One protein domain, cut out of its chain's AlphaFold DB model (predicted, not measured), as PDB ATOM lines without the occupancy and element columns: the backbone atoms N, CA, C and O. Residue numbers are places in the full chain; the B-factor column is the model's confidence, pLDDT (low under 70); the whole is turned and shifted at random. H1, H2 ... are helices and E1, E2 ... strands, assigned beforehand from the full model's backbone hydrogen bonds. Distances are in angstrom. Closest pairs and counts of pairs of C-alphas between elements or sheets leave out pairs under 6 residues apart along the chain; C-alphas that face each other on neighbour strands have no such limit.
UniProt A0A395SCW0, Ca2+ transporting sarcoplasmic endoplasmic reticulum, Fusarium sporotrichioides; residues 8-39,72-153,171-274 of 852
ATOM      1  N   LEU A   8      -2.917 -11.357  96.071       90.94
ATOM      2  CA  LEU A   8      -1.732 -10.586  96.444       90.94
ATOM      3  C   LEU A   8      -0.850 -10.298  95.224       90.94
ATOM      4  O   LEU A   8      -0.407  -9.166  95.050       90.94
ATOM      5  N   GLU A   9      -0.646 -11.279  94.340       94.12
ATOM      6  CA  GLU A   9       0.122 -11.085  93.103       94.12
ATOM      7  C   GLU A   9      -0.533 -10.027  92.211       94.12
ATOM      8  O   GLU A   9       0.143  -9.128  91.702       94.12
ATOM      9  N   ALA A  10      -1.858 -10.088  92.053       93.25
ATOM     10  CA  ALA A  10      -2.597  -9.099  91.278       93.25
ATOM     11  C   ALA A  10      -2.450  -7.684  91.864       93.25
ATOM     12  O   ALA A  10      -2.288  -6.726  91.105       93.25
ATOM     13  N   ARG A  11      -2.472  -7.544  93.195       93.69
ATOM     14  CA  ARG A  11      -2.295  -6.255  93.880       93.69
ATOM     15  C   ARG A  11      -0.865  -5.723  93.751       93.69
ATOM     16  O   ARG A  11      -0.704  -4.579  93.337       93.69
ATOM     17  N   CYS A  12       0.153  -6.546  94.012       96.00
ATOM     18  CA  CYS A  12       1.559  -6.161  93.843       96.00
ATOM     19  C   CYS A  12       1.860  -5.732  92.402       96.00
ATOM     20  O   CYS A  12       2.511  -4.715  92.189       96.00
ATOM     21  N   ARG A  13       1.330  -6.460  91.408       95.75
ATOM     22  CA  ARG A  13       1.495  -6.115  89.990       95.75
ATOM     23  C   ARG A  13       0.869  -4.762  89.647       95.75
ATOM     24  O   ARG A  13       1.527  -3.947  89.013       95.75
ATOM     25  N   ARG A  14      -0.365  -4.498  90.098       95.06
ATOM     26  CA  ARG A  14      -1.022  -3.194  89.878       95.06
ATOM     27  C   ARG A  14      -0.226  -2.040  90.489       95.06
ATOM     28  O   ARG A  14      -0.091  -0.999  89.856       95.06
ATOM     29  N   ILE A  15       0.296  -2.222  91.702       95.69
ATOM     30  CA  ILE A  15       1.099  -1.196  92.380       95.69
ATOM     31  C   ILE A  15       2.423  -0.975  91.635       95.69
ATOM     32  O   ILE A  15       2.762   0.172  91.361       95.69
ATOM     33  N   TRP A  16       3.119  -2.045  91.234       95.81
ATOM     34  CA  TRP A  16       4.356  -1.967  90.446       95.81
ATOM     35  C   TRP A  16       4.169  -1.208  89.129       95.81
ATOM     36  O   TRP A  16       4.917  -0.281  88.821       95.81
ATOM     37  N   GLU A  17       3.116  -1.540  88.377       93.50
ATOM     38  CA  GLU A  17       2.776  -0.850  87.132       93.50
ATOM     39  C   GLU A  17       2.477   0.642  87.347       93.50
ATOM     40  O   GLU A  17       2.743   1.439  86.449       93.50
ATOM     41  N   GLY A  18       1.938   1.018  88.513       91.31
ATOM     42  CA  GLY A  18       1.676   2.409  88.892       91.31
ATOM     43  C   GLY A  18       2.905   3.182  89.388       91.31
ATOM     44  O   GLY A  18       2.912   4.411  89.289       91.31
ATOM     45  N   MET A  19       3.924   2.479  89.900       93.31
ATOM     46  CA  MET A  19       5.231   3.047  90.261       93.31
ATOM     47  C   MET A  19       6.081   3.342  89.015       93.31
ATOM     48  O   MET A  19       6.882   4.266  89.023       93.31
ATOM     49  N   CYS A  20       5.905   2.587  87.929       90.56
ATOM     50  CA  CYS A  20       6.662   2.785  86.693       90.56
ATOM     51  C   CYS A  20       6.094   3.964  85.876       90.56
ATOM     52  O   CYS A  20       5.031   3.830  85.258       90.56
ATOM     53  N   ARG A  21       6.792   5.111  85.837       83.06
ATOM     54  CA  ARG A  21       6.337   6.341  85.148       83.06
ATOM     55  C   ARG A  21       7.358   6.888  84.149       83.06
ATOM     56  O   ARG A  21       8.559   6.690  84.294       83.06
ATOM     57  N   ASP A  22       6.868   7.598  83.131       74.62
ATOM     58  CA  ASP A  22       7.726   8.254  82.138       74.62
ATOM     59  C   ASP A  22       8.455   9.458  82.747       74.62
ATOM     60  O   ASP A  22       7.828  10.355  83.319       74.62
ATOM     61  N   TRP A  23       9.780   9.505  82.565       65.56
ATOM     62  CA  TRP A  23      10.673  10.475  83.212       65.56
ATOM     63  C   TRP A  23      10.302  11.942  82.939       65.56
ATOM     64  O   TRP A  23      10.346  12.778  83.841       65.56
ATOM     65  N   ALA A  24       9.827  12.252  81.728       63.50
ATOM     66  CA  ALA A  24       9.343  13.590  81.373       63.50
ATOM     67  C   ALA A  24       8.169  14.054  82.262       63.50
ATOM     68  O   ALA A  24       8.084  15.222  82.635       63.50
ATOM     69  N   THR A  25       7.293  13.127  82.656       62.19
ATOM     70  CA  THR A  25       6.141  13.399  83.529       62.19
ATOM     71  C   THR A  25       6.570  13.563  84.991       62.19
ATOM     72  O   THR A  25       5.990  14.371  85.722       62.19
ATOM     73  N   VAL A  26       7.598  12.822  85.422       60.94
ATOM     74  CA  VAL A  26       8.153  12.880  86.786       60.94
ATOM     75  C   VAL A  26       8.835  14.227  87.041       60.94
ATOM     76  O   VAL A  26       8.545  14.875  88.048       60.94
ATOM     77  N   VAL A  27       9.669  14.697  86.105       63.75
ATOM     78  CA  VAL A  27      10.372  15.992  86.209       63.75
ATOM     79  C   VAL A  27       9.386  17.163  86.253       63.75
ATOM     80  O   VAL A  27       9.506  18.042  87.107       63.75
ATOM     81  N   GLU A  28       8.362  17.149  85.398       62.62
ATOM     82  CA  GLU A  28       7.304  18.170  85.383       62.62
ATOM     83  C   GLU A  28       6.498  18.183  86.696       62.62
ATOM     84  O   GLU A  28       6.193  19.239  87.252       62.62
ATOM     85  N   SER A  29       6.199  16.999  87.242       61.47
ATOM     86  CA  SER A  29       5.499  16.857  88.524       61.47
ATOM     87  C   SER A  29       6.359  17.292  89.713       61.47
ATOM     88  O   SER A  29       5.822  17.783  90.703       61.47
ATOM     89  N   LYS A  30       7.684  17.108  89.652       63.66
ATOM     90  CA  LYS A  30       8.626  17.612  90.664       63.66
ATOM     91  C   LYS A  30       8.657  19.144  90.660       63.66
ATOM     92  O   LYS A  30       8.379  19.744  91.690       63.66
ATOM     93  N   ARG A  31       8.832  19.766  89.488       65.44
ATOM     94  CA  ARG A  31       8.855  21.235  89.331       65.44
ATOM     95  C   ARG A  31       7.597  21.924  89.865       65.44
ATOM     96  O   ARG A  31       7.699  22.909  90.587       65.44
ATOM     97  N   LYS A  32       6.408  21.390  89.558       64.12
ATOM     98  CA  LYS A  32       5.138  21.942  90.073       64.12
ATOM     99  C   LYS A  32       5.016  21.852  91.596       64.12
ATOM    100  O   LYS A  32       4.397  22.717  92.203       64.12
ATOM    101  N   ARG A  33       5.589  20.815  92.212       59.66
ATOM    102  CA  ARG A  33       5.559  20.621  93.670       59.66
ATOM    103  C   ARG A  33       6.553  21.515  94.392       59.66
ATOM    104  O   ARG A  33       6.190  22.071  95.420       59.66
ATOM    105  N   ASP A  34       7.759  21.675  93.854       62.19
ATOM    106  CA  ASP A  34       8.763  22.574  94.430       62.19
ATOM    107  C   ASP A  34       8.239  24.024  94.439       62.19
ATOM    108  O   ASP A  34       8.365  24.720  95.444       62.19
ATOM    109  N   ALA A  35       7.514  24.425  93.386       61.88
ATOM    110  CA  ALA A  35       6.800  25.702  93.345       61.88
ATOM    111  C   ALA A  35       5.700  25.819  94.424       61.88
ATOM    112  O   ALA A  35       5.562  26.868  95.047       61.88
ATOM    113  N   GLN A  36       4.942  24.747  94.691       60.22
ATOM    114  CA  GLN A  36       3.917  24.745  95.745       60.22
ATOM    115  C   GLN A  36       4.528  24.799  97.154       60.22
ATOM    116  O   GLN A  36       4.004  25.510  98.007       60.22
ATOM    117  N   LYS A  37       5.649  24.099  97.402       54.25
ATOM    118  CA  LYS A  37       6.381  24.192  98.681       54.25
ATOM    119  C   LYS A  37       6.827  25.616  98.966       54.25
ATOM    120  O   LYS A  37       6.617  26.092 100.074       54.25
ATOM    121  N   GLN A  38       7.401  26.284  97.968       59.62
ATOM    122  CA  GLN A  38       7.841  27.672  98.103       59.62
ATOM    123  C   GLN A  38       6.672  28.622  98.390       59.62
ATOM    124  O   GLN A  38       6.815  29.546  99.187       59.62
ATOM    125  N   GLU A  39       5.506  28.387  97.784       60.88
ATOM    126  CA  GLU A  39       4.302  29.190  98.026       60.88
ATOM    127  C   GLU A  39       3.726  28.967  99.438       60.88
ATOM    128  O   GLU A  39       3.360  29.923 100.123       60.88
ATOM    129  N   SER A  72      19.343  10.283  90.085       53.06
ATOM    130  CA  SER A  72      18.888   9.016  90.647       53.06
ATOM    131  C   SER A  72      17.613   8.606  89.907       53.06
ATOM    132  O   SER A  72      16.593   9.287  90.021       53.06
ATOM    133  N   ASP A  73      17.662   7.495  89.170       72.06
ATOM    134  CA  ASP A  73      16.555   6.941  88.370       72.06
ATOM    135  C   ASP A  73      15.272   6.641  89.181       72.06
ATOM    136  O   ASP A  73      14.224   6.332  88.617       72.06
ATOM    137  N   ILE A  74      15.326   6.742  90.513       83.94
ATOM    138  CA  ILE A  74      14.214   6.533  91.442       83.94
ATOM    139  C   ILE A  74      13.902   7.854  92.150       83.94
ATOM    140  O   ILE A  74      14.796   8.504  92.698       83.94
ATOM    141  N   THR A  75      12.622   8.231  92.212       85.62
ATOM    142  CA  THR A  75      12.174   9.383  93.014       85.62
ATOM    143  C   THR A  75      11.179   8.947  94.082       85.62
ATOM    144  O   THR A  75      10.297   8.131  93.830       85.62
ATOM    145  N   MET A  76      11.331   9.476  95.296       87.50
ATOM    146  CA  MET A  76      10.505   9.126  96.452       87.50
ATOM    147  C   MET A  76      10.136  10.388  97.218       87.50
ATOM    148  O   MET A  76      10.967  11.286  97.355       87.50
ATOM    149  N   PHE A  77       8.904  10.468  97.713       85.12
ATOM    150  CA  PHE A  77       8.488  11.553  98.597       85.12
ATOM    151  C   PHE A  77       7.262  11.184  99.431       85.12
ATOM    152  O   PHE A  77       6.438  10.352  99.034       85.12
ATOM    153  N   VAL A  78       7.135  11.865 100.568       86.94
ATOM    154  CA  VAL A  78       5.963  11.825 101.443       86.94
ATOM    155  C   VAL A  78       5.194  13.138 101.293       86.94
ATOM    156  O   VAL A  78       5.803  14.204 101.284       86.94
ATOM    157  N   ASN A  79       3.873  13.066 101.151       85.19
ATOM    158  CA  ASN A  79       2.978  14.220 101.205       85.19
ATOM    159  C   ASN A  79       2.580  14.470 102.662       85.19
ATOM    160  O   ASN A  79       1.612  13.894 103.153       85.19
ATOM    161  N   ASP A  80       3.330  15.320 103.349       78.44
ATOM    162  CA  ASP A  80       3.162  15.666 104.766       78.44
ATOM    163  C   ASP A  80       2.466  17.026 104.984       78.44
ATOM    164  O   ASP A  80       2.384  17.530 106.103       78.44
ATOM    165  N   TYR A  81       1.911  17.627 103.926       77.56
ATOM    166  CA  TYR A  81       1.179  18.890 104.022       77.56
ATOM    167  C   TYR A  81      -0.043  18.766 104.935       77.56
ATOM    168  O   TYR A  81      -0.903  17.912 104.726       77.56
ATOM    169  N   ASN A  82      -0.190  19.696 105.883       74.81
ATOM    170  CA  ASN A  82      -1.282  19.696 106.865       74.81
ATOM    171  C   ASN A  82      -2.680  19.519 106.257       74.81
ATOM    172  O   ASN A  82      -3.504  18.808 106.829       74.81
ATOM    173  N   TYR A  83      -2.949  20.151 105.112       77.31
ATOM    174  CA  TYR A  83      -4.222  20.002 104.404       77.31
ATOM    175  C   TYR A  83      -4.463  18.554 103.952       77.31
ATOM    176  O   TYR A  83      -5.522  17.992 104.227       77.31
ATOM    177  N   GLU A  84      -3.464  17.931 103.324       82.62
ATOM    178  CA  GLU A  84      -3.547  16.549 102.842       82.62
ATOM    179  C   GLU A  84      -3.680  15.570 104.013       82.62
ATOM    180  O   GLU A  84      -4.550  14.701 104.009       82.62
ATOM    181  N   VAL A  85      -2.887  15.764 105.070       85.69
ATOM    182  CA  VAL A  85      -2.929  14.941 106.287       85.69
ATOM    183  C   VAL A  85      -4.304  15.013 106.956       85.69
ATOM    184  O   VAL A  85      -4.871  13.982 107.317       85.69
ATOM    185  N   ASN A  86      -4.881  16.212 107.081       86.25
ATOM    186  CA  ASN A  86      -6.225  16.380 107.637       86.25
ATOM    187  C   ASN A  86      -7.295  15.731 106.749       86.25
ATOM    188  O   ASN A  86      -8.173  15.049 107.275       86.25
ATOM    189  N   SER A  87      -7.176  15.866 105.424       89.88
ATOM    190  CA  SER A  87      -8.077  15.213 104.468       89.88
ATOM    191  C   SER A  87      -8.033  13.686 104.580       89.88
ATOM    192  O   SER A  87      -9.078  13.032 104.551       89.88
ATOM    193  N   VAL A  88      -6.838  13.107 104.753       91.88
ATOM    194  CA  VAL A  88      -6.668  11.668 104.991       91.88
ATOM    195  C   VAL A  88      -7.298  11.259 106.319       91.88
ATOM    196  O   VAL A  88      -8.021  10.269 106.348       91.88
ATOM    197  N   ILE A  89      -7.084  12.015 107.401       90.25
ATOM    198  CA  ILE A  89      -7.707  11.730 108.705       90.25
ATOM    199  C   ILE A  89      -9.233  11.716 108.592       90.25
ATOM    200  O   ILE A  89      -9.866  10.806 109.121       90.25
ATOM    201  N   ASP A  90      -9.825  12.695 107.911       90.12
ATOM    202  CA  ASP A  90     -11.280  12.775 107.765       90.12
ATOM    203  C   ASP A  90     -11.834  11.580 106.972       90.12
ATOM    204  O   ASP A  90     -12.825  10.984 107.386       90.12
ATOM    205  N   GLN A  91     -11.140  11.155 105.911       90.50
ATOM    206  CA  GLN A  91     -11.502   9.964 105.128       90.50
ATOM    207  C   GLN A  91     -11.326   8.655 105.914       90.50
ATOM    208  O   GLN A  91     -12.138   7.742 105.785       90.50
ATOM    209  N   LEU A  92     -10.301   8.553 106.768       90.12
ATOM    210  CA  LEU A  92     -10.118   7.400 107.656       90.12
ATOM    211  C   LEU A  92     -11.222   7.307 108.721       90.12
ATOM    212  O   LEU A  92     -11.532   6.214 109.184       90.12
ATOM    213  N   LEU A  93     -11.816   8.433 109.121       89.06
ATOM    214  CA  LEU A  93     -12.883   8.479 110.121       89.06
ATOM    215  C   LEU A  93     -14.287   8.265 109.537       89.06
ATOM    216  O   LEU A  93     -15.255   8.212 110.302       89.06
ATOM    217  N   GLU A  94     -14.418   8.097 108.218       85.56
ATOM    218  CA  GLU A  94     -15.704   7.789 107.595       85.56
ATOM    219  C   GLU A  94     -16.311   6.498 108.187       85.56
ATOM    220  O   GLU A  94     -15.605   5.510 108.418       85.56
ATOM    221  N   PRO A  95     -17.625   6.480 108.478       77.00
ATOM    222  CA  PRO A  95     -18.276   5.323 109.076       77.00
ATOM    223  C   PRO A  95     -18.313   4.119 108.128       77.00
ATOM    224  O   PRO A  95     -18.383   4.248 106.903       77.00
ATOM    225  N   LEU A  96     -18.304   2.926 108.726       69.62
ATOM    226  CA  LEU A  96     -18.461   1.665 108.007       69.62
ATOM    227  C   LEU A  96     -19.795   1.661 107.236       69.62
ATOM    228  O   LEU A  96     -20.854   1.870 107.825       69.62
ATOM    229  N   GLN A  97     -19.745   1.414 105.926       66.56
ATOM    230  CA  GLN A  97     -20.929   1.108 105.108       66.56
ATOM    231  C   GLN A  97     -21.110  -0.422 105.026       66.56
ATOM    232  O   GLN A  97     -20.234  -1.157 105.468       66.56
ATOM    233  N   GLU A  98     -22.233  -0.915 104.485       60.25
ATOM    234  CA  GLU A  98     -22.655  -2.334 104.558       60.25
ATOM    235  C   GLU A  98     -21.605  -3.381 104.098       60.25
ATOM    236  O   GLU A  98     -21.676  -4.531 104.534       60.25
ATOM    237  N   ASP A  99     -20.605  -3.009 103.283       74.38
ATOM    238  CA  ASP A  99     -19.511  -3.891 102.841       74.38
ATOM    239  C   ASP A  99     -18.177  -3.607 103.573       74.38
ATOM    240  O   ASP A  99     -17.517  -2.585 103.354       74.38
ATOM    241  N   ARG A 100     -17.750  -4.565 104.411       69.94
ATOM    242  CA  ARG A 100     -16.485  -4.523 105.170       69.94
ATOM    243  C   ARG A 100     -15.232  -4.563 104.293       69.94
ATOM    244  O   ARG A 100     -14.248  -3.919 104.636       69.94
ATOM    245  N   HIS A 101     -15.251  -5.272 103.165       72.25
ATOM    246  CA  HIS A 101     -14.067  -5.375 102.307       72.25
ATOM    247  C   HIS A 101     -13.792  -4.042 101.598       72.25
ATOM    248  O   HIS A 101     -12.659  -3.559 101.569       72.25
ATOM    249  N   GLN A 102     -14.845  -3.403 101.080       78.81
ATOM    250  CA  GLN A 102     -14.738  -2.077 100.459       78.81
ATOM    251  C   GLN A 102     -14.296  -1.003 101.460       78.81
ATOM    252  O   GLN A 102     -13.626  -0.044 101.083       78.81
ATOM    253  N   TYR A 103     -14.646  -1.159 102.738       84.31
ATOM    254  CA  TYR A 103     -14.246  -0.229 103.786       84.31
ATOM    255  C   TYR A 103     -12.723  -0.135 103.942       84.31
ATOM    256  O   TYR A 103     -12.162   0.959 103.853       84.31
ATOM    257  N   TRP A 104     -12.045  -1.273 104.108       87.19
ATOM    258  CA  TRP A 104     -10.592  -1.284 104.271       87.19
ATOM    259  C   TRP A 104      -9.850  -0.881 102.994       87.19
ATOM    260  O   TRP A 104      -8.808  -0.233 103.069       87.19
ATOM    261  N   GLU A 105     -10.396  -1.207 101.818       87.00
ATOM    262  CA  GLU A 105      -9.841  -0.765 100.535       87.00
ATOM    263  C   GLU A 105      -9.871   0.768 100.402       87.00
ATOM    264  O   GLU A 105      -8.891   1.365  99.960       87.00
ATOM    265  N   ARG A 106     -10.940   1.436 100.858       88.62
ATOM    266  CA  ARG A 106     -11.002   2.911 100.882       88.62
ATOM    267  C   ARG A 106      -9.983   3.530 101.838       88.62
ATOM    268  O   ARG A 106      -9.361   4.537 101.489       88.62
ATOM    269  N   MET A 107      -9.787   2.934 103.016       91.62
ATOM    270  CA  MET A 107      -8.740   3.368 103.951       91.62
ATOM    271  C   MET A 107      -7.344   3.212 103.338       91.62
ATOM    272  O   MET A 107      -6.535   4.138 103.404       91.62
ATOM    273  N   ASP A 108      -7.090   2.081 102.674       94.12
ATOM    274  CA  ASP A 108      -5.834   1.804 101.975       94.12
ATOM    275  C   ASP A 108      -5.566   2.786 100.831       94.12
ATOM    276  O   ASP A 108      -4.456   3.301 100.704       94.12
ATOM    277  N   VAL A 109      -6.584   3.116 100.031       93.00
ATOM    278  CA  VAL A 109      -6.480   4.142  98.982       93.00
ATOM    279  C   VAL A 109      -6.170   5.510  99.587       93.00
ATOM    280  O   VAL A 109      -5.308   6.224  99.073       93.00
ATOM    281  N   SER A 110      -6.836   5.867 100.688       93.44
ATOM    282  CA  SER A 110      -6.663   7.166 101.342       93.44
ATOM    283  C   SER A 110      -5.249   7.344 101.882       93.44
ATOM    284  O   SER A 110      -4.606   8.351 101.572       93.44
ATOM    285  N   LEU A 111      -4.756   6.351 102.627       94.62
ATOM    286  CA  LEU A 111      -3.394   6.324 103.159       94.62
ATOM    287  C   LEU A 111      -2.358   6.200 102.032       94.62
ATOM    288  O   LEU A 111      -1.307   6.841 102.056       94.62
ATOM    289  N   GLY A 112      -2.686   5.439 100.989       93.12
ATOM    290  CA  GLY A 112      -1.854   5.173  99.821       93.12
ATOM    291  C   GLY A 112      -1.456   6.401  98.994       93.12
ATOM    292  O   GLY A 112      -0.588   6.259  98.135       93.12
ATOM    293  N   ARG A 113      -2.060   7.577  99.229       92.19
ATOM    294  CA  ARG A 113      -1.696   8.865  98.595       92.19
ATOM    295  C   ARG A 113      -0.537   9.586  99.286       92.19
ATOM    296  O   ARG A 113       0.088  10.459  98.678       92.19
ATOM    297  N   LEU A 114      -0.258   9.237 100.544       92.94
ATOM    298  CA  LEU A 114       0.751   9.913 101.357       92.94
ATOM    299  C   LEU A 114       2.179   9.572 100.935       92.94
ATOM    300  O   LEU A 114       3.061  10.396 101.125       92.94
ATOM    301  N   PHE A 115       2.421   8.400 100.349       93.56
ATOM    302  CA  PHE A 115       3.751   7.987  99.911       93.56
ATOM    303  C   PHE A 115       3.758   7.679  98.416       93.56
ATOM    304  O   PHE A 115       2.977   6.866  97.916       93.56
ATOM    305  N   ASN A 116       4.675   8.334  97.710       90.19
ATOM    306  CA  ASN A 116       4.870   8.175  96.281       90.19
ATOM    307  C   ASN A 116       6.298   7.703  96.013       90.19
ATOM    308  O   ASN A 116       7.259   8.200  96.607       90.19
ATOM    309  N   CYS A 117       6.418   6.747  95.100       91.50
ATOM    310  CA  CYS A 117       7.682   6.192  94.653       91.50
ATOM    311  C   CYS A 117       7.570   5.926  93.155       91.50
ATOM    312  O   CYS A 117       6.782   5.071  92.746       91.50
ATOM    313  N   ASP A 118       8.359   6.649  92.372       90.25
ATOM    314  CA  ASP A 118       8.409   6.510  90.925       90.25
ATOM    315  C   ASP A 118       9.723   5.826  90.518       90.25
ATOM    316  O   ASP A 118      10.802   6.185  90.995       90.25
ATOM    317  N   ILE A 119       9.600   4.835  89.639       89.12
ATOM    318  CA  ILE A 119      10.670   4.027  89.039       89.12
ATOM    319  C   ILE A 119      10.585   4.212  87.513       89.12
ATOM    320  O   ILE A 119       9.498   4.525  87.002       89.12
ATOM    321  N   PRO A 120      11.679   4.035  86.750       87.12
ATOM    322  CA  PRO A 120      11.642   4.262  85.315       87.12
ATOM    323  C   PRO A 120      10.649   3.365  84.574       87.12
ATOM    324  O   PRO A 120      10.510   2.177  84.865       87.12
ATOM    325  N   SER A 121       9.975   3.917  83.562       85.94
ATOM    326  CA  SER A 121       8.913   3.209  82.836       85.94
ATOM    327  C   SER A 121       9.369   1.941  82.106       85.94
ATOM    328  O   SER A 121       8.550   1.042  81.901       85.94
ATOM    329  N   TRP A 122      10.656   1.809  81.761       84.25
ATOM    330  CA  TRP A 122      11.198   0.597  81.132       84.25
ATOM    331  C   TRP A 122      11.262  -0.614  82.077       84.25
ATOM    332  O   TRP A 122      11.267  -1.749  81.606       84.25
ATOM    333  N   GLU A 123      11.211  -0.408  83.396       87.50
ATOM    334  CA  GLU A 123      11.137  -1.494  84.387       87.50
ATOM    335  C   GLU A 123       9.731  -2.107  84.496       87.50
ATOM    336  O   GLU A 123       9.529  -3.136  85.143       87.50
ATOM    337  N   LYS A 124       8.733  -1.538  83.812       87.44
ATOM    338  CA  LYS A 124       7.341  -2.005  83.880       87.44
ATOM    339  C   LYS A 124       7.167  -3.467  83.458       87.44
ATOM    340  O   LYS A 124       6.303  -4.158  83.993       87.44
ATOM    341  N   SER A 125       7.968  -3.951  82.507       87.31
ATOM    342  CA  SER A 125       7.947  -5.357  82.073       87.31
ATOM    343  C   SER A 125       8.694  -6.306  83.013       87.31
ATOM    344  O   SER A 125       8.528  -7.522  82.901       87.31
ATOM    345  N   ASN A 126       9.511  -5.778  83.926       89.62
ATOM    346  CA  ASN A 126      10.272  -6.563  84.882       89.62
ATOM    347  C   ASN A 126       9.363  -7.015  86.040       89.62
ATOM    348  O   ASN A 126       8.958  -6.222  86.883       89.62
ATOM    349  N   LEU A 127       9.021  -8.307  86.078       93.25
ATOM    350  CA  LEU A 127       8.155  -8.894  87.114       93.25
ATOM    351  C   LEU A 127       8.935  -9.617  88.221       93.25
ATOM    352  O   LEU A 127       8.333 -10.207  89.128       93.25
ATOM    353  N   GLU A 128      10.264  -9.577  88.174       93.75
ATOM    354  CA  GLU A 128      11.096 -10.122  89.241       93.75
ATOM    355  C   GLU A 128      10.882  -9.382  90.578       93.75
ATOM    356  O   GLU A 128      10.635 -10.070  91.578       93.75
ATOM    357  N   PRO A 129      10.851  -8.030  90.631       94.81
ATOM    358  CA  PRO A 129      10.545  -7.300  91.861       94.81
ATOM    359  C   PRO A 129       9.189  -7.681  92.454       94.81
ATOM    360  O   PRO A 129       9.069  -7.839  93.664       94.81
ATOM    361  N   VAL A 130       8.180  -7.923  91.608       96.31
ATOM    362  CA  VAL A 130       6.848  -8.375  92.042       96.31
ATOM    363  C   VAL A 130       6.932  -9.736  92.736       96.31
ATOM    364  O   VAL A 130       6.399  -9.905  93.831       96.31
ATOM    365  N   THR A 131       7.635 -10.697  92.135       95.31
ATOM    366  CA  THR A 131       7.782 -12.054  92.688       95.31
ATOM    367  C   THR A 131       8.517 -12.036  94.029       95.31
ATOM    368  O   THR A 131       8.067 -12.642  95.006       95.31
ATOM    369  N   ARG A 132       9.622 -11.287  94.108       95.06
ATOM    370  CA  ARG A 132      10.403 -11.131  95.341       95.06
ATOM    371  C   ARG A 132       9.625 -10.363  96.420       95.06
ATOM    372  O   ARG A 132       9.637 -10.779  97.574       95.06
ATOM    373  N   ALA A 133       8.888  -9.311  96.065       96.81
ATOM    374  CA  ALA A 133       8.057  -8.557  97.007       96.81
ATOM    375  C   ALA A 133       6.934  -9.408  97.611       96.81
ATOM    376  O   ALA A 133       6.650  -9.289  98.800       96.81
ATOM    377  N   ILE A 134       6.334 -10.319  96.836       96.62
ATOM    378  CA  ILE A 134       5.372 -11.297  97.367       96.62
ATOM    379  C   ILE A 134       6.040 -12.198  98.413       96.62
ATOM    380  O   ILE A 134       5.438 -12.456  99.453       96.62
ATOM    381  N   SER A 135       7.278 -12.644  98.170       94.94
ATOM    382  CA  SER A 135       8.050 -13.412  99.158       94.94
ATOM    383  C   SER A 135       8.321 -12.601 100.431       94.94
ATOM    384  O   SER A 135       8.136 -13.108 101.534       94.94
ATOM    385  N   ILE A 136       8.682 -11.318 100.305       95.81
ATOM    386  CA  ILE A 136       8.849 -10.404 101.448       95.81
ATOM    387  C   ILE A 136       7.537 -10.305 102.239       95.81
ATOM    388  O   ILE A 136       7.505 -10.621 103.423       95.81
ATOM    389  N   VAL A 137       6.429  -9.957 101.584       95.69
ATOM    390  CA  VAL A 137       5.131  -9.766 102.252       95.69
ATOM    391  C   VAL A 137       4.643 -11.049 102.936       95.69
ATOM    392  O   VAL A 137       4.130 -10.984 104.050       95.69
ATOM    393  N   LYS A 138       4.850 -12.227 102.327       94.69
ATOM    394  CA  LYS A 138       4.466 -13.527 102.914       94.69
ATOM    395  C   LYS A 138       5.268 -13.909 104.168       94.69
ATOM    396  O   LYS A 138       4.830 -14.798 104.895       94.69
ATOM    397  N   ARG A 139       6.413 -13.265 104.424       94.38
ATOM    398  CA  ARG A 139       7.265 -13.489 105.608       94.38
ATOM    399  C   ARG A 139       7.017 -12.495 106.743       94.38
ATOM    400  O   ARG A 139       7.670 -12.595 107.780       94.38
ATOM    401  N   LEU A 140       6.099 -11.545 106.568       93.69
ATOM    402  CA  LEU A 140       5.639 -10.699 107.665       93.69
ATOM    403  C   LEU A 140       4.844 -11.540 108.685       93.69
ATOM    404  O   LEU A 140       4.163 -12.493 108.291       93.69
ATOM    405  N   PRO A 141       4.862 -11.182 109.984       91.31
ATOM    406  CA  PRO A 141       4.010 -11.823 110.987       91.31
ATOM    407  C   PRO A 141       2.532 -11.803 110.580       91.31
ATOM    408  O   PRO A 141       2.083 -10.861 109.931       91.31
ATOM    409  N   LYS A 142       1.737 -12.807 110.961       89.88
ATOM    410  CA  LYS A 142       0.345 -12.931 110.472       89.88
ATOM    411  C   LYS A 142      -0.546 -11.736 110.825       89.88
ATOM    412  O   LYS A 142      -1.336 -11.308 109.995       89.88
ATOM    413  N   SER A 143      -0.383 -11.176 112.017       90.69
ATOM    414  CA  SER A 143      -1.118 -10.011 112.529       90.69
ATOM    415  C   SER A 143      -0.147  -8.958 113.065       90.69
ATOM    416  O   SER A 143       0.996  -9.292 113.375       90.69
ATOM    417  N   SER A 144      -0.571  -7.703 113.196       88.81
ATOM    418  CA  SER A 144       0.135  -6.703 114.005       88.81
ATOM    419  C   SER A 144       0.023  -7.030 115.495       88.81
ATOM    420  O   SER A 144      -0.937  -7.664 115.938       88.81
ATOM    421  N   LEU A 145       0.999  -6.585 116.285       85.31
ATOM    422  CA  LEU A 145       0.912  -6.635 117.742       85.31
ATOM    423  C   LEU A 145      -0.127  -5.641 118.259       85.31
ATOM    424  O   LEU A 145      -0.300  -4.591 117.644       85.31
ATOM    425  N   PRO A 146      -0.759  -5.893 119.408       79.25
ATOM    426  CA  PRO A 146      -1.643  -4.908 120.007       79.25
ATOM    427  C   PRO A 146      -0.909  -3.677 120.567       79.25
ATOM    428  O   PRO A 146       0.215  -3.783 121.062       79.25
ATOM    429  N   LEU A 147      -1.562  -2.510 120.518       72.88
ATOM    430  CA  LEU A 147      -1.077  -1.252 121.109       72.88
ATOM    431  C   LEU A 147      -1.263  -1.265 122.642       72.88
ATOM    432  O   LEU A 147      -2.288  -1.734 123.135       72.88
ATOM    433  N   SER A 148      -0.302  -0.724 123.395       65.38
ATOM    434  CA  SER A 148      -0.285  -0.708 124.867       65.38
ATOM    435  C   SER A 148      -1.252   0.302 125.495       65.38
ATOM    436  O   SER A 148      -1.674   0.103 126.630       65.38
ATOM    437  N   SER A 149      -1.628   1.368 124.776       58.06
ATOM    438  CA  SER A 149      -2.671   2.313 125.213       58.06
ATOM    439  C   SER A 149      -4.068   1.708 125.036       58.06
ATOM    440  O   SER A 149      -4.259   0.927 124.105       58.06
ATOM    441  N   ASP A 150      -5.046   2.111 125.858       51.72
ATOM    442  CA  ASP A 150      -6.440   1.625 125.858       51.72
ATOM    443  C   ASP A 150      -7.180   1.808 124.506       51.72
ATOM    444  O   ASP A 150      -8.086   2.627 124.341       51.72
ATOM    445  N   LEU A 151      -6.829   1.014 123.492       49.62
ATOM    446  CA  LEU A 151      -7.733   0.613 122.409       49.62
ATOM    447  C   LEU A 151      -8.776  -0.393 122.921       49.62
ATOM    448  O   LEU A 151      -9.805  -0.598 122.279       49.62
ATOM    449  N   TRP A 152      -8.514  -0.992 124.085       49.34
ATOM    450  CA  TRP A 152      -9.235  -2.127 124.649       49.34
ATOM    451  C   TRP A 152     -10.602  -1.803 125.239       49.34
ATOM    452  O   TRP A 152     -11.466  -2.674 125.226       49.34
ATOM    453  N   SER A 153     -10.846  -0.564 125.679       45.06
ATOM    454  CA  SER A 153     -12.103  -0.180 126.343       45.06
ATOM    455  C   SER A 153     -13.346  -0.263 125.443       45.06
ATOM    456  O   SER A 153     -14.447   0.008 125.900       45.06
ATOM    457  N   ARG A 171      -8.322 -11.973 124.742       58.09
ATOM    458  CA  ARG A 171      -8.266 -10.660 124.080       58.09
ATOM    459  C   ARG A 171      -7.239 -10.625 122.948       58.09
ATOM    460  O   ARG A 171      -7.557 -10.166 121.855       58.09
ATOM    461  N   GLU A 172      -6.052 -11.191 123.158       63.62
ATOM    462  CA  GLU A 172      -5.039 -11.345 122.098       63.62
ATOM    463  C   GLU A 172      -5.581 -12.177 120.928       63.62
ATOM    464  O   GLU A 172      -5.477 -11.776 119.770       63.62
ATOM    465  N   SER A 173      -6.285 -13.274 121.226       65.62
ATOM    466  CA  SER A 173      -6.921 -14.107 120.199       65.62
ATOM    467  C   SER A 173      -7.996 -13.365 119.391       65.62
ATOM    468  O   SER A 173      -8.249 -13.730 118.243       65.62
ATOM    469  N   GLN A 174      -8.659 -12.358 119.966       71.38
ATOM    470  CA  GLN A 174      -9.621 -11.517 119.242       71.38
ATOM    471  C   GLN A 174      -8.912 -10.499 118.345       71.38
ATOM    472  O   GLN A 174      -9.309 -10.340 117.192       71.38
ATOM    473  N   TRP A 175      -7.839  -9.874 118.837       79.94
ATOM    474  CA  TRP A 175      -7.013  -8.954 118.052       79.94
ATOM    475  C   TRP A 175      -6.447  -9.630 116.799       79.94
ATOM    476  O   TRP A 175      -6.619  -9.126 115.694       79.94
ATOM    477  N   GLU A 176      -5.864 -10.823 116.944       78.38
ATOM    478  CA  GLU A 176      -5.290 -11.580 115.822       78.38
ATOM    479  C   GLU A 176      -6.314 -11.988 114.754       78.38
ATOM    480  O   GLU A 176      -5.946 -12.240 113.607       78.38
ATOM    481  N   LYS A 177      -7.598 -12.069 115.122       78.88
ATOM    482  CA  LYS A 177      -8.700 -12.388 114.204       78.88
ATOM    483  C   LYS A 177      -9.280 -11.150 113.523       78.88
ATOM    484  O   LYS A 177     -10.079 -11.300 112.601       78.88
ATOM    485  N   HIS A 178      -8.916  -9.948 113.967       82.00
ATOM    486  CA  HIS A 178      -9.420  -8.711 113.393       82.00
ATOM    487  C   HIS A 178      -8.783  -8.462 112.021       82.00
ATOM    488  O   HIS A 178      -7.561  -8.362 111.906       82.00
ATOM    489  N   GLU A 179      -9.613  -8.302 110.987       82.50
ATOM    490  CA  GLU A 179      -9.194  -8.220 109.580       82.50
ATOM    491  C   GLU A 179      -8.084  -7.184 109.355       82.50
ATOM    492  O   GLU A 179      -7.020  -7.531 108.842       82.50
ATOM    493  N   ALA A 180      -8.270  -5.957 109.863       85.75
ATOM    494  CA  ALA A 180      -7.300  -4.869 109.729       85.75
ATOM    495  C   ALA A 180      -5.892  -5.200 110.246       85.75
ATOM    496  O   ALA A 180      -4.924  -4.688 109.699       85.75
ATOM    497  N   THR A 181      -5.755  -6.071 111.256       88.69
ATOM    498  CA  THR A 181      -4.447  -6.414 111.850       88.69
ATOM    499  C   THR A 181      -3.618  -7.334 110.954       88.69
ATOM    500  O   THR A 181      -2.390  -7.371 111.039       88.69
ATOM    501  N   THR A 182      -4.279  -8.063 110.055       90.12
ATOM    502  CA  THR A 182      -3.643  -8.981 109.097       90.12
ATOM    503  C   THR A 182      -3.344  -8.324 107.749       90.12
ATOM    504  O   THR A 182      -2.668  -8.909 106.903       90.12
ATOM    505  N   MET A 183      -3.815  -7.091 107.549       90.88
ATOM    506  CA  MET A 183      -3.623  -6.356 106.308       90.88
ATOM    507  C   MET A 183      -2.183  -5.877 106.122       90.88
ATOM    508  O   MET A 183      -1.426  -5.650 107.068       90.88
ATOM    509  N   VAL A 184      -1.840  -5.671 104.852       94.69
ATOM    510  CA  VAL A 184      -0.623  -4.988 104.411       94.69
ATOM    511  C   VAL A 184      -1.071  -3.866 103.489       94.69
ATOM    512  O   VAL A 184      -1.725  -4.132 102.480       94.69
ATOM    513  N   ASP A 185      -0.805  -2.620 103.859       95.69
ATOM    514  CA  ASP A 185      -1.243  -1.448 103.104       95.69
ATOM    515  C   ASP A 185      -0.413  -1.244 101.821       95.69
ATOM    516  O   ASP A 185       0.670  -1.812 101.637       95.69
ATOM    517  N   SER A 186      -0.931  -0.429 100.910       96.44
ATOM    518  CA  SER A 186      -0.334  -0.154  99.608       96.44
ATOM    519  C   SER A 186       1.032   0.525  99.716       96.44
ATOM    520  O   SER A 186       1.894   0.252  98.882       96.44
ATOM    521  N   ASN A 187       1.278   1.364 100.728       96.94
ATOM    522  CA  ASN A 187       2.582   2.011 100.910       96.94
ATOM    523  C   ASN A 187       3.625   1.009 101.406       96.94
ATOM    524  O   ASN A 187       4.726   0.971 100.857       96.94
ATOM    525  N   THR A 188       3.263   0.118 102.330       96.31
ATOM    526  CA  THR A 188       4.131  -1.010 102.699       96.31
ATOM    527  C   THR A 188       4.445  -1.901 101.491       96.31
ATOM    528  O   THR A 188       5.597  -2.295 101.307       96.31
ATOM    529  N   ILE A 189       3.467  -2.192 100.620       97.50
ATOM    530  CA  ILE A 189       3.725  -2.957  99.385       97.50
ATOM    531  C   ILE A 189       4.678  -2.198  98.450       97.50
ATOM    532  O   ILE A 189       5.588  -2.817  97.900       97.50
ATOM    533  N   ARG A 190       4.521  -0.877  98.286       97.12
ATOM    534  CA  ARG A 190       5.465  -0.049  97.509       97.12
ATOM    535  C   ARG A 190       6.884  -0.148  98.063       97.12
ATOM    536  O   ARG A 190       7.817  -0.327  97.286       97.12
ATOM    537  N   LEU A 191       7.049  -0.094  99.384       95.56
ATOM    538  CA  LEU A 191       8.356  -0.255 100.021       95.56
ATOM    539  C   LEU A 191       8.924  -1.666  99.816       95.56
ATOM    540  O   LEU A 191      10.110  -1.803  99.527       95.56
ATOM    541  N   ALA A 192       8.098  -2.711  99.903       96.94
ATOM    542  CA  ALA A 192       8.521  -4.086  99.636       96.94
ATOM    543  C   ALA A 192       8.934  -4.293  98.167       96.94
ATOM    544  O   ALA A 192       9.924  -4.970  97.903       96.94
ATOM    545  N   LEU A 193       8.214  -3.684  97.218       97.06
ATOM    546  CA  LEU A 193       8.558  -3.669  95.792       97.06
ATOM    547  C   LEU A 193       9.870  -2.933  95.537       97.06
ATOM    548  O   LEU A 193      10.735  -3.457  94.840       97.06
ATOM    549  N   LEU A 194      10.045  -1.756  96.137       94.00
ATOM    550  CA  LEU A 194      11.287  -0.996  96.041       94.00
ATOM    551  C   LEU A 194      12.463  -1.771  96.652       94.00
ATOM    552  O   LEU A 194      13.522  -1.862  96.040       94.00
ATOM    553  N   THR A 195      12.261  -2.387  97.816       92.50
ATOM    554  CA  THR A 195      13.253  -3.252  98.475       92.50
ATOM    555  C   THR A 195      13.620  -4.441  97.592       92.50
ATOM    556  O   THR A 195      14.791  -4.775  97.445       92.50
ATOM    557  N   ALA A 196      12.632  -5.075  96.961       94.44
ATOM    558  CA  ALA A 196      12.853  -6.175  96.032       94.44
ATOM    559  C   ALA A 196      13.603  -5.746  94.761       94.44
ATOM    560  O   ALA A 196      14.442  -6.507  94.279       94.44
ATOM    561  N   PHE A 197      13.301  -4.551  94.242       92.62
ATOM    562  CA  PHE A 197      13.924  -3.964  93.057       92.62
ATOM    563  C   PHE A 197      15.383  -3.571  93.304       92.62
ATOM    564  O   PHE A 197      16.266  -3.963  92.546       92.62
ATOM    565  N   LEU A 198      15.646  -2.852  94.398       87.56
ATOM    566  CA  LEU A 198      17.001  -2.488  94.817       87.56
ATOM    567  C   LEU A 198      17.812  -3.717  95.249       87.56
ATOM    568  O   LEU A 198      19.037  -3.746  95.118       87.56
ATOM    569  N   GLY A 199      17.138  -4.734  95.793       83.69
ATOM    570  CA  GLY A 199      17.794  -5.833  96.485       83.69
ATOM    571  C   GLY A 199      18.577  -5.313  97.691       83.69
ATOM    572  O   GLY A 199      18.115  -4.447  98.427       83.69
ATOM    573  N   GLN A 200      19.791  -5.820  97.885       81.25
ATOM    574  CA  GLN A 200      20.681  -5.383  98.969       81.25
ATOM    575  C   GLN A 200      21.432  -4.068  98.653       81.25
ATOM    576  O   GLN A 200      22.368  -3.720  99.369       81.25
ATOM    577  N   LYS A 201      21.057  -3.330  97.595       82.06
ATOM    578  CA  LYS A 201      21.694  -2.051  97.236       82.06
ATOM    579  C   LYS A 201      21.122  -0.889  98.056       82.06
ATOM    580  O   LYS A 201      19.909  -0.774  98.252       82.06
ATOM    581  N   SER A 202      22.000   0.001  98.517       75.81
ATOM    582  CA  SER A 202      21.612   1.220  99.233       75.81
ATOM    583  C   SER A 202      21.074   2.296  98.285       75.81
ATOM    584  O   SER A 202      21.633   2.500  97.211       75.81
ATOM    585  N   HIS A 203      20.047   3.033  98.710       80.12
ATOM    586  CA  HIS A 203      19.536   4.216  98.017       80.12
ATOM    587  C   HIS A 203      19.463   5.401  98.987       80.12
ATOM    588  O   HIS A 203      18.959   5.253 100.096       80.12
ATOM    589  N   ARG A 204      19.935   6.588  98.583       69.88
ATOM    590  CA  ARG A 204      20.080   7.740  99.493       69.88
ATOM    591  C   ARG A 204      18.755   8.196 100.113       69.88
ATOM    592  O   ARG A 204      18.719   8.521 101.287       69.88
ATOM    593  N   GLY A 205      17.674   8.193  99.332       72.81
ATOM    594  CA  GLY A 205      16.387   8.749  99.764       72.81
ATOM    595  C   GLY A 205      15.495   7.810 100.580       72.81
ATOM    596  O   GLY A 205      14.507   8.277 101.139       72.81
ATOM    597  N   ILE A 206      15.782   6.504 100.645       81.69
ATOM    598  CA  ILE A 206      14.842   5.540 101.246       81.69
ATOM    599  C   ILE A 206      14.803   5.634 102.771       81.69
ATOM    600  O   ILE A 206      13.713   5.597 103.323       81.69
ATOM    601  N   CYS A 207      15.956   5.795 103.434       74.69
ATOM    602  CA  CYS A 207      16.032   5.916 104.890       74.69
ATOM    603  C   CYS A 207      15.299   7.178 105.352       74.69
ATOM    604  O   CYS A 207      14.352   7.081 106.124       74.69
ATOM    605  N   ASP A 208      15.647   8.331 104.774       74.69
ATOM    606  CA  ASP A 208      15.008   9.609 105.097       74.69
ATOM    607  C   ASP A 208      13.491   9.555 104.846       74.69
ATOM    608  O   ASP A 208      12.692   9.996 105.669       74.69
ATOM    609  N   THR A 209      13.070   8.952 103.730       80.81
ATOM    610  CA  THR A 209      11.644   8.798 103.405       80.81
ATOM    611  C   THR A 209      10.936   7.829 104.359       80.81
ATOM    612  O   THR A 209       9.789   8.073 104.738       80.81
ATOM    613  N   ALA A 210      11.602   6.743 104.764       82.25
ATOM    614  CA  ALA A 210      11.099   5.788 105.749       82.25
ATOM    615  C   ALA A 210      10.885   6.427 107.117       82.25
ATOM    616  O   ALA A 210       9.827   6.218 107.724       82.25
ATOM    617  N   ASP A 211      11.826   7.263 107.545       76.88
ATOM    618  CA  ASP A 211      11.736   8.020 108.787       76.88
ATOM    619  C   ASP A 211      10.609   9.054 108.729       76.88
ATOM    620  O   ASP A 211       9.755   9.076 109.618       76.88
ATOM    621  N   VAL A 212      10.518   9.851 107.658       80.12
ATOM    622  CA  VAL A 212       9.446  10.850 107.495       80.12
ATOM    623  C   VAL A 212       8.065  10.189 107.493       80.12
ATOM    624  O   VAL A 212       7.172  10.625 108.218       80.12
ATOM    625  N   TYR A 213       7.875   9.110 106.729       87.25
ATOM    626  CA  TYR A 213       6.574   8.443 106.653       87.25
ATOM    627  C   TYR A 213       6.189   7.758 107.972       87.25
ATOM    628  O   TYR A 213       5.035   7.837 108.394       87.25
ATOM    629  N   SER A 214       7.144   7.125 108.664       83.44
ATOM    630  CA  SER A 214       6.876   6.500 109.967       83.44
ATOM    631  C   SER A 214       6.475   7.526 111.036       83.44
ATOM    632  O   SER A 214       5.565   7.261 111.828       83.44
ATOM    633  N   ASN A 215       7.086   8.715 111.014       78.62
ATOM    634  CA  ASN A 215       6.709   9.839 111.871       78.62
ATOM    635  C   ASN A 215       5.334  10.403 111.514       78.62
ATOM    636  O   ASN A 215       4.522  10.634 112.407       78.62
ATOM    637  N   LEU A 216       5.027  10.546 110.224       84.44
ATOM    638  CA  LEU A 216       3.717  11.013 109.779       84.44
ATOM    639  C   LEU A 216       2.585  10.075 110.231       84.44
ATOM    640  O   LEU A 216       1.536  10.526 110.687       84.44
ATOM    641  N   LEU A 217       2.792   8.759 110.154       86.50
ATOM    642  CA  LEU A 217       1.832   7.778 110.668       86.50
ATOM    643  C   LEU A 217       1.627   7.905 112.190       86.50
ATOM    644  O   LEU A 217       0.490   7.806 112.657       86.50
ATOM    645  N   SER A 218       2.696   8.177 112.951       79.19
ATOM    646  CA  SER A 218       2.593   8.509 114.383       79.19
ATOM    647  C   SER A 218       1.725   9.736 114.615       79.19
ATOM    648  O   SER A 218       0.841   9.737 115.468       79.19
ATOM    649  N   GLU A 219       1.963  10.788 113.843       78.19
ATOM    650  CA  GLU A 219       1.238  12.042 113.967       78.19
ATOM    651  C   GLU A 219      -0.250  11.878 113.629       78.19
ATOM    652  O   GLU A 219      -1.114  12.395 114.339       78.19
ATOM    653  N   ILE A 220      -0.571  11.111 112.585       85.12
ATOM    654  CA  ILE A 220      -1.953  10.763 112.237       85.12
ATOM    655  C   ILE A 220      -2.637  10.056 113.418       85.12
ATOM    656  O   ILE A 220      -3.760  10.419 113.778       85.12
ATOM    657  N   MET A 221      -1.960   9.101 114.068       82.62
ATOM    658  CA  MET A 221      -2.479   8.414 115.260       82.62
ATOM    659  C   MET A 221      -2.758   9.373 116.421       82.62
ATOM    660  O   MET A 221      -3.821   9.290 117.056       82.62
ATOM    661  N   ASP A 222      -1.838  10.298 116.688       76.62
ATOM    662  CA  ASP A 222      -1.980  11.292 117.752       76.62
ATOM    663  C   ASP A 222      -3.131  12.263 117.460       76.62
ATOM    664  O   ASP A 222      -3.975  12.507 118.329       76.62
ATOM    665  N   ARG A 223      -3.246  12.746 116.216       82.31
ATOM    666  CA  ARG A 223      -4.337  13.630 115.771       82.31
ATOM    667  C   ARG A 223      -5.703  12.944 115.847       82.31
ATOM    668  O   ARG A 223      -6.660  13.559 116.324       82.31
ATOM    669  N   ILE A 224      -5.811  11.673 115.447       83.56
ATOM    670  CA  ILE A 224      -7.047  10.879 115.596       83.56
ATOM    671  C   ILE A 224      -7.426  10.757 117.079       83.56
ATOM    672  O   ILE A 224      -8.588  10.950 117.453       83.56
ATOM    673  N   THR A 225      -6.445  10.485 117.940       79.69
ATOM    674  CA  THR A 225      -6.653  10.361 119.389       79.69
ATOM    675  C   THR A 225      -7.097  11.689 120.011       79.69
ATOM    676  O   THR A 225      -8.021  11.712 120.829       79.69
ATOM    677  N   ALA A 226      -6.492  12.806 119.600       77.69
ATOM    678  CA  ALA A 226      -6.875  14.147 120.033       77.69
ATOM    679  C   ALA A 226      -8.300  14.512 119.580       77.69
ATOM    680  O   ALA A 226      -9.093  14.991 120.397       77.69
ATOM    681  N   LYS A 227      -8.663  14.209 118.322       82.19
ATOM    682  CA  LYS A 227     -10.030  14.393 117.807       82.19
ATOM    683  C   LYS A 227     -11.048  13.620 118.651       82.19
ATOM    684  O   LYS A 227     -12.005  14.238 119.122       82.19
ATOM    685  N   LYS A 228     -10.801  12.336 118.958       80.69
ATOM    686  CA  LYS A 228     -11.680  11.526 119.828       80.69
ATOM    687  C   LYS A 228     -11.891  12.169 121.203       80.69
ATOM    688  O   LYS A 228     -13.027  12.312 121.654       80.69
ATOM    689  N   LYS A 229     -10.806  12.593 121.862       76.56
ATOM    690  CA  LYS A 229     -10.880  13.267 123.173       76.56
ATOM    691  C   LYS A 229     -11.710  14.551 123.100       76.56
ATOM    692  O   LYS A 229     -12.546  14.787 123.966       76.56
ATOM    693  N   SER A 230     -11.518  15.351 122.050       77.38
ATOM    694  CA  SER A 230     -12.261  16.601 121.861       77.38
ATOM    695  C   SER A 230     -13.758  16.384 121.602       77.38
ATOM    696  O   SER A 230     -14.571  17.143 122.127       77.38
ATOM    697  N   ALA A 231     -14.129  15.334 120.860       74.50
ATOM    698  CA  ALA A 231     -15.522  14.972 120.597       74.50
ATOM    699  C   ALA A 231     -16.235  14.522 121.882       74.50
ATOM    700  O   ALA A 231     -17.330  14.994 122.182       74.50
ATOM    701  N   SER A 232     -15.561  13.703 122.701       70.06
ATOM    702  CA  SER A 232     -16.068  13.272 124.011       70.06
ATOM    703  C   SER A 232     -16.296  14.444 124.976       70.06
ATOM    704  O   SER A 232     -17.294  14.458 125.689       70.06
ATOM    705  N   MET A 233     -15.421  15.459 124.968       69.12
ATOM    706  CA  MET A 233     -15.582  16.662 125.801       69.12
ATOM    707  C   MET A 233     -16.723  17.582 125.346       69.12
ATOM    708  O   MET A 233     -17.278  18.309 126.168       69.12
ATOM    709  N   LYS A 234     -17.051  17.586 124.049       68.94
ATOM    710  CA  LYS A 234     -18.093  18.446 123.461       68.94
ATOM    711  C   LYS A 234     -19.482  17.791 123.417       68.94
ATOM    712  O   LYS A 234     -20.408  18.434 122.937       68.94
ATOM    713  N   ASP A 235     -19.613  16.547 123.895       60.12
ATOM    714  CA  ASP A 235     -20.799  15.677 123.730       60.12
ATOM    715  C   ASP A 235     -21.290  15.620 122.264       60.12
ATOM    716  O   ASP A 235     -22.477  15.485 121.966       60.12
ATOM    717  N   ASP A 236     -20.350  15.748 121.322       56.56
ATOM    718  CA  ASP A 236     -20.603  15.725 119.883       56.56
ATOM    719  C   ASP A 236     -20.501  14.274 119.393       56.56
ATOM    720  O   ASP A 236     -19.409  13.724 119.234       56.56
ATOM    721  N   ARG A 237     -21.656  13.626 119.195       61.41
ATOM    722  CA  ARG A 237     -21.768  12.222 118.749       61.41
ATOM    723  C   ARG A 237     -21.894  12.076 117.227       61.41
ATOM    724  O   ARG A 237     -22.532  11.137 116.754       61.41
ATOM    725  N   SER A 238     -21.331  13.002 116.452       58.50
ATOM    726  CA  SER A 238     -21.401  12.977 114.981       58.50
ATOM    727  C   SER A 238     -20.738  11.747 114.338       58.50
ATOM    728  O   SER A 238     -21.172  11.312 113.272       58.50
ATOM    729  N   LEU A 239     -19.733  11.148 114.986       62.09
ATOM    730  CA  LEU A 239     -19.033   9.941 114.534       62.09
ATOM    731  C   LEU A 239     -19.150   8.815 115.569       62.09
ATOM    732  O   LEU A 239     -19.101   9.058 116.772       62.09
ATOM    733  N   SER A 240     -19.267   7.568 115.098       69.00
ATOM    734  CA  SER A 240     -19.304   6.396 115.982       69.00
ATOM    735  C   SER A 240     -17.939   6.140 116.635       69.00
ATOM    736  O   SER A 240     -16.902   6.296 115.985       69.00
ATOM    737  N   ASP A 241     -17.918   5.676 117.890       71.62
ATOM    738  CA  ASP A 241     -16.680   5.248 118.569       71.62
ATOM    739  C   ASP A 241     -15.915   4.169 117.779       71.62
ATOM    740  O   ASP A 241     -14.682   4.105 117.826       71.62
ATOM    741  N   ASN A 242     -16.647   3.373 116.992       76.38
ATOM    742  CA  ASN A 242     -16.108   2.347 116.110       76.38
ATOM    743  C   ASN A 242     -15.267   2.938 114.959       76.38
ATOM    744  O   ASN A 242     -14.229   2.384 114.613       76.38
ATOM    745  N   SER A 243     -15.641   4.099 114.404       82.12
ATOM    746  CA  SER A 243     -14.862   4.768 113.345       82.12
ATOM    747  C   SER A 243     -13.461   5.153 113.830       82.12
ATOM    748  O   SER A 243     -12.465   4.859 113.171       82.12
ATOM    749  N   TYR A 244     -13.368   5.754 115.021       83.38
ATOM    750  CA  TYR A 244     -12.081   6.095 115.635       83.38
ATOM    751  C   TYR A 244     -11.252   4.850 115.956       83.38
ATOM    752  O   TYR A 244     -10.031   4.869 115.804       83.38
ATOM    753  N   HIS A 245     -11.898   3.775 116.417       80.00
ATOM    754  CA  HIS A 245     -11.224   2.511 116.701       80.00
ATOM    755  C   HIS A 245     -10.631   1.893 115.428       80.00
ATOM    756  O   HIS A 245      -9.424   1.660 115.374       80.00
ATOM    757  N   ASN A 246     -11.441   1.714 114.383       85.00
ATOM    758  CA  ASN A 246     -11.012   1.109 113.120       85.00
ATOM    759  C   ASN A 246      -9.882   1.897 112.454       85.00
ATOM    760  O   ASN A 246      -8.889   1.299 112.041       85.00
ATOM    761  N   ALA A 247      -9.984   3.231 112.423       88.31
ATOM    762  CA  ALA A 247      -8.923   4.090 111.905       88.31
ATOM    763  C   ALA A 247      -7.608   3.900 112.679       88.31
ATOM    764  O   ALA A 247      -6.549   3.734 112.071       88.31
ATOM    765  N   ARG A 248      -7.665   3.855 114.020       86.56
ATOM    766  CA  ARG A 248      -6.479   3.629 114.861       86.56
ATOM    767  C   ARG A 248      -5.861   2.253 114.629       86.56
ATOM    768  O   ARG A 248      -4.649   2.169 114.486       86.56
ATOM    769  N   VAL A 249      -6.663   1.185 114.577       86.44
ATOM    770  CA  VAL A 249      -6.168  -0.186 114.335       86.44
ATOM    771  C   VAL A 249      -5.523  -0.301 112.952       86.44
ATOM    772  O   VAL A 249      -4.462  -0.919 112.818       86.44
ATOM    773  N   PHE A 250      -6.130   0.315 111.934       91.06
ATOM    774  CA  PHE A 250      -5.610   0.321 110.569       91.06
ATOM    775  C   PHE A 250      -4.268   1.055 110.467       91.06
ATOM    776  O   PHE A 250      -3.284   0.466 110.018       91.06
ATOM    777  N   VAL A 251      -4.196   2.307 110.940       91.19
ATOM    778  CA  VAL A 251      -2.964   3.117 110.889       91.19
ATOM    779  C   VAL A 251      -1.853   2.489 111.732       91.19
ATOM    780  O   VAL A 251      -0.710   2.421 111.288       91.19
ATOM    781  N   TRP A 252      -2.184   1.950 112.907       88.62
ATOM    782  CA  TRP A 252      -1.243   1.208 113.745       88.62
ATOM    783  C   TRP A 252      -0.669  -0.026 113.044       88.62
ATOM    784  O   TRP A 252       0.537  -0.274 113.096       88.62
ATOM    785  N   THR A 253      -1.520  -0.789 112.353       91.12
ATOM    786  CA  THR A 253      -1.066  -1.950 111.586       91.12
ATOM    787  C   THR A 253      -0.159  -1.516 110.442       91.12
ATOM    788  O   THR A 253       0.946  -2.045 110.336       91.12
ATOM    789  N   ALA A 254      -0.563  -0.518 109.650       93.25
ATOM    790  CA  ALA A 254       0.256   0.039 108.572       93.25
ATOM    791  C   ALA A 254       1.628   0.511 109.082       93.25
ATOM    792  O   ALA A 254       2.658   0.199 108.488       93.25
ATOM    793  N   TRP A 255       1.660   1.182 110.235       90.38
ATOM    794  CA  TRP A 255       2.898   1.628 110.865       90.38
ATOM    795  C   TRP A 255       3.817   0.468 111.262       90.38
ATOM    796  O   TRP A 255       4.998   0.484 110.917       90.38
ATOM    797  N   GLN A 256       3.298  -0.585 111.903       88.62
ATOM    798  CA  GLN A 256       4.124  -1.754 112.231       88.62
ATOM    799  C   GLN A 256       4.664  -2.455 110.982       88.62
ATOM    800  O   GLN A 256       5.840  -2.827 110.948       88.62
ATOM    801  N   ARG A 257       3.830  -2.633 109.947       92.50
ATOM    802  CA  ARG A 257       4.265  -3.271 108.695       92.50
ATOM    803  C   ARG A 257       5.339  -2.446 107.990       92.50
ATOM    804  O   ARG A 257       6.321  -3.015 107.511       92.50
ATOM    805  N   TRP A 258       5.190  -1.122 107.992       92.00
ATOM    806  CA  TRP A 258       6.183  -0.197 107.460       92.00
ATOM    807  C   TRP A 258       7.541  -0.362 108.143       92.00
ATOM    808  O   TRP A 258       8.556  -0.499 107.457       92.00
ATOM    809  N   LEU A 259       7.570  -0.414 109.478       87.62
ATOM    810  CA  LEU A 259       8.814  -0.607 110.230       87.62
ATOM    811  C   LEU A 259       9.451  -1.972 109.974       87.62
ATOM    812  O   LEU A 259      10.665  -2.052 109.811       87.62
ATOM    813  N   GLN A 260       8.646  -3.032 109.882       90.00
ATOM    814  CA  GLN A 260       9.127  -4.382 109.578       90.00
ATOM    815  C   GLN A 260       9.832  -4.438 108.214       90.00
ATOM    816  O   GLN A 260      10.951  -4.945 108.115       90.00
ATOM    817  N   VAL A 261       9.220  -3.877 107.166       93.19
ATOM    818  CA  VAL A 261       9.820  -3.864 105.820       93.19
ATOM    819  C   VAL A 261      11.005  -2.893 105.741       93.19
ATOM    820  O   VAL A 261      12.015  -3.230 105.125       93.19
ATOM    821  N   SER A 262      10.936  -1.737 106.410       88.94
ATOM    822  CA  SER A 262      12.057  -0.785 106.495       88.94
ATOM    823  C   SER A 262      13.273  -1.414 107.181       88.94
ATOM    824  O   SER A 262      14.391  -1.335 106.675       88.94
ATOM    825  N   GLY A 263      13.053  -2.111 108.301       86.44
ATOM    826  CA  GLY A 263      14.091  -2.854 109.012       86.44
ATOM    827  C   GLY A 263      14.689  -3.976 108.161       86.44
ATOM    828  O   GLY A 263      15.907  -4.127 108.102       86.44
ATOM    829  N   TYR A 264      13.853  -4.718 107.430       91.25
ATOM    830  CA  TYR A 264      14.319  -5.742 106.493       91.25
ATOM    831  C   TYR A 264      15.200  -5.171 105.374       91.25
ATOM    832  O   TYR A 264      16.258  -5.735 105.086       91.25
ATOM    833  N   TYR A 265      14.806  -4.040 104.780       89.75
ATOM    834  CA  TYR A 265      15.615  -3.342 103.779       89.75
ATOM    835  C   TYR A 265      17.001  -2.988 104.334       89.75
ATOM    836  O   TYR A 265      18.028  -3.360 103.761       89.75
ATOM    837  N   LEU A 266      17.043  -2.333 105.497       84.56
ATOM    838  CA  LEU A 266      18.293  -1.914 106.135       84.56
ATOM    839  C   LEU A 266      19.187  -3.100 106.475       84.56
ATOM    840  O   LEU A 266      20.389  -3.061 106.212       84.56
ATOM    841  N   PHE A 267      18.602  -4.165 107.018       87.56
ATOM    842  CA  PHE A 267      19.328  -5.392 107.313       87.56
ATOM    843  C   PHE A 267      19.948  -5.981 106.040       87.56
ATOM    844  O   PHE A 267      21.142  -6.281 106.025       87.56
ATOM    845  N   GLY A 268      19.177  -6.049 104.950       87.88
ATOM    846  CA  GLY A 268      19.652  -6.492 103.643       87.88
ATOM    847  C   GLY A 268      20.833  -5.674 103.130       87.88
ATOM    848  O   GLY A 268      21.835  -6.262 102.720       87.88
ATOM    849  N   THR A 269      20.754  -4.341 103.201       81.62
ATOM    850  CA  THR A 269      21.857  -3.462 102.770       81.62
ATOM    851  C   THR A 269      23.115  -3.637 103.617       81.62
ATOM    852  O   THR A 269      24.208  -3.712 103.061       81.62
ATOM    853  N   ARG A 270      22.988  -3.769 104.945       79.00
ATOM    854  CA  ARG A 270      24.136  -4.024 105.831       79.00
ATOM    855  C   ARG A 270      24.787  -5.369 105.536       79.00
ATOM    856  O   ARG A 270      26.004  -5.432 105.431       79.00
ATOM    857  N   LEU A 271      23.984  -6.411 105.330       81.81
ATOM    858  CA  LEU A 271      24.479  -7.737 104.966       81.81
ATOM    859  C   LEU A 271      25.175  -7.740 103.588       81.81
ATOM    860  O   LEU A 271      26.119  -8.497 103.377       81.81
ATOM    861  N   GLY A 272      24.727  -6.892 102.656       72.94
ATOM    862  CA  GLY A 272      25.300  -6.760 101.313       72.94
ATOM    863  C   GLY A 272      26.644  -6.021 101.248       72.94
ATOM    864  O   GLY A 272      27.430  -6.309 100.349       72.94
ATOM    865  N   ARG A 273      26.939  -5.124 102.204       65.62
ATOM    866  CA  ARG A 273      28.176  -4.306 102.248       65.62
ATOM    867  C   ARG A 273      29.482  -5.117 102.327       65.62
ATOM    868  O   ARG A 273      30.535  -4.554 102.086       65.62
ATOM    869  N   GLU A 274      29.426  -6.415 102.624       50.66
ATOM    870  CA  GLU A 274      30.593  -7.316 102.618       50.66
ATOM    871  C   GLU A 274      30.820  -8.082 101.302       50.66
ATOM    872  O   GLU A 274      31.778  -8.846 101.207       50.66
TER     873      GLU A 274
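This is residues 8 to 39, 72 to 153 and 171 to 274 of the 852 residues of the protein "Ca2+ transporting sarcoplasmic endoplasmic reticulum" of Fusarium sporotrichioides (UniProt A0A395SCW0). From a small two-strand sheet, E1 and E2, look out to a long helical hairpin, H10 and H11, which makes the longest axis: E1 packs on H10, while H9 lies side by side with H11 and is crossed by H1 and H6. A smaller hairpin, H3 and H4, lies by the long one, and residues 31 to 36 of H2 stick out. You have 218 printed residues, mostly helix by class, in the order H1 H2 E1 H3 H4 E2 H5 H6 H7 H8 H9 H10 H11, with the sheet antiparallel. The whole is compact, with a radius of gyration of the C-alphas of 18.2 A and spans of 54 by 46 by 34 A.

Start at E1, residues 75 to 78, and its antiparallel neighbour E2, residues 115 to 120: N 75 and O 118 are 3.0 A apart, N 118 and O 75 2.8 A, both within hydrogen-bond range. The closest C-alphas of E1 and H10, residues 204 to 233, are Val 78 and Tyr 213, 6.2 A apart. H10 and H11, residues 241 to 272, form a hairpin and touch at Leu 217 and Trp 255, C-alphas 6.2 A apart, at a shallow tilt of 16 degrees. The hub is H9, residues 186 to 198; it touches H11 at Thr 188 and Trp 258, C-alphas 5.2 A apart, and runs the same way. H6, residues 128 to 138, touches H9 at a steep tilt of 53 degrees, with C-alphas 129 and 197 4.9 A apart. H1, residues 8 to 19, touches H9 about perpendicular, at 76 degrees, with C-alphas 12 and 189 6.8 A apart. H3, residues 82 to 92, and H4, residues 100 to 111, form a hairpin, with C-alphas 92 and 107 5.6 A apart. H8, residues 179 to 182, touches H11, with C-alphas 180 and 250 5.5 A apart. H2, residues 23 to 39, H5, residues 121 to 125, and H7, residues 171 to 175, touch no helix. Every O i to N i+4 pair is within hydrogen-bond range in H1, H2, H3, H4, H6, H7, H9 and H11, against 25 of 26 in H10 and 0 of 1 in H5, where 1 of 2 O i to N i+3 pairs is; H8 is too short for an i+4 pair.

Find C-alpha 8, where H1 begins, at (-1.732, -10.586, 96.444). H10 is 45.2 A long; H11 runs 46.9 A to C-alpha 272 at (25.300, -6.760, 101.313).

Residues 40 to 71 and 154 to 170 are not printed, with C-alpha gaps of 26.0 A and 11.4 A. Of the links printed whole, none is long. Model confidence is under 70 at 42 residues, among them 23 to 39.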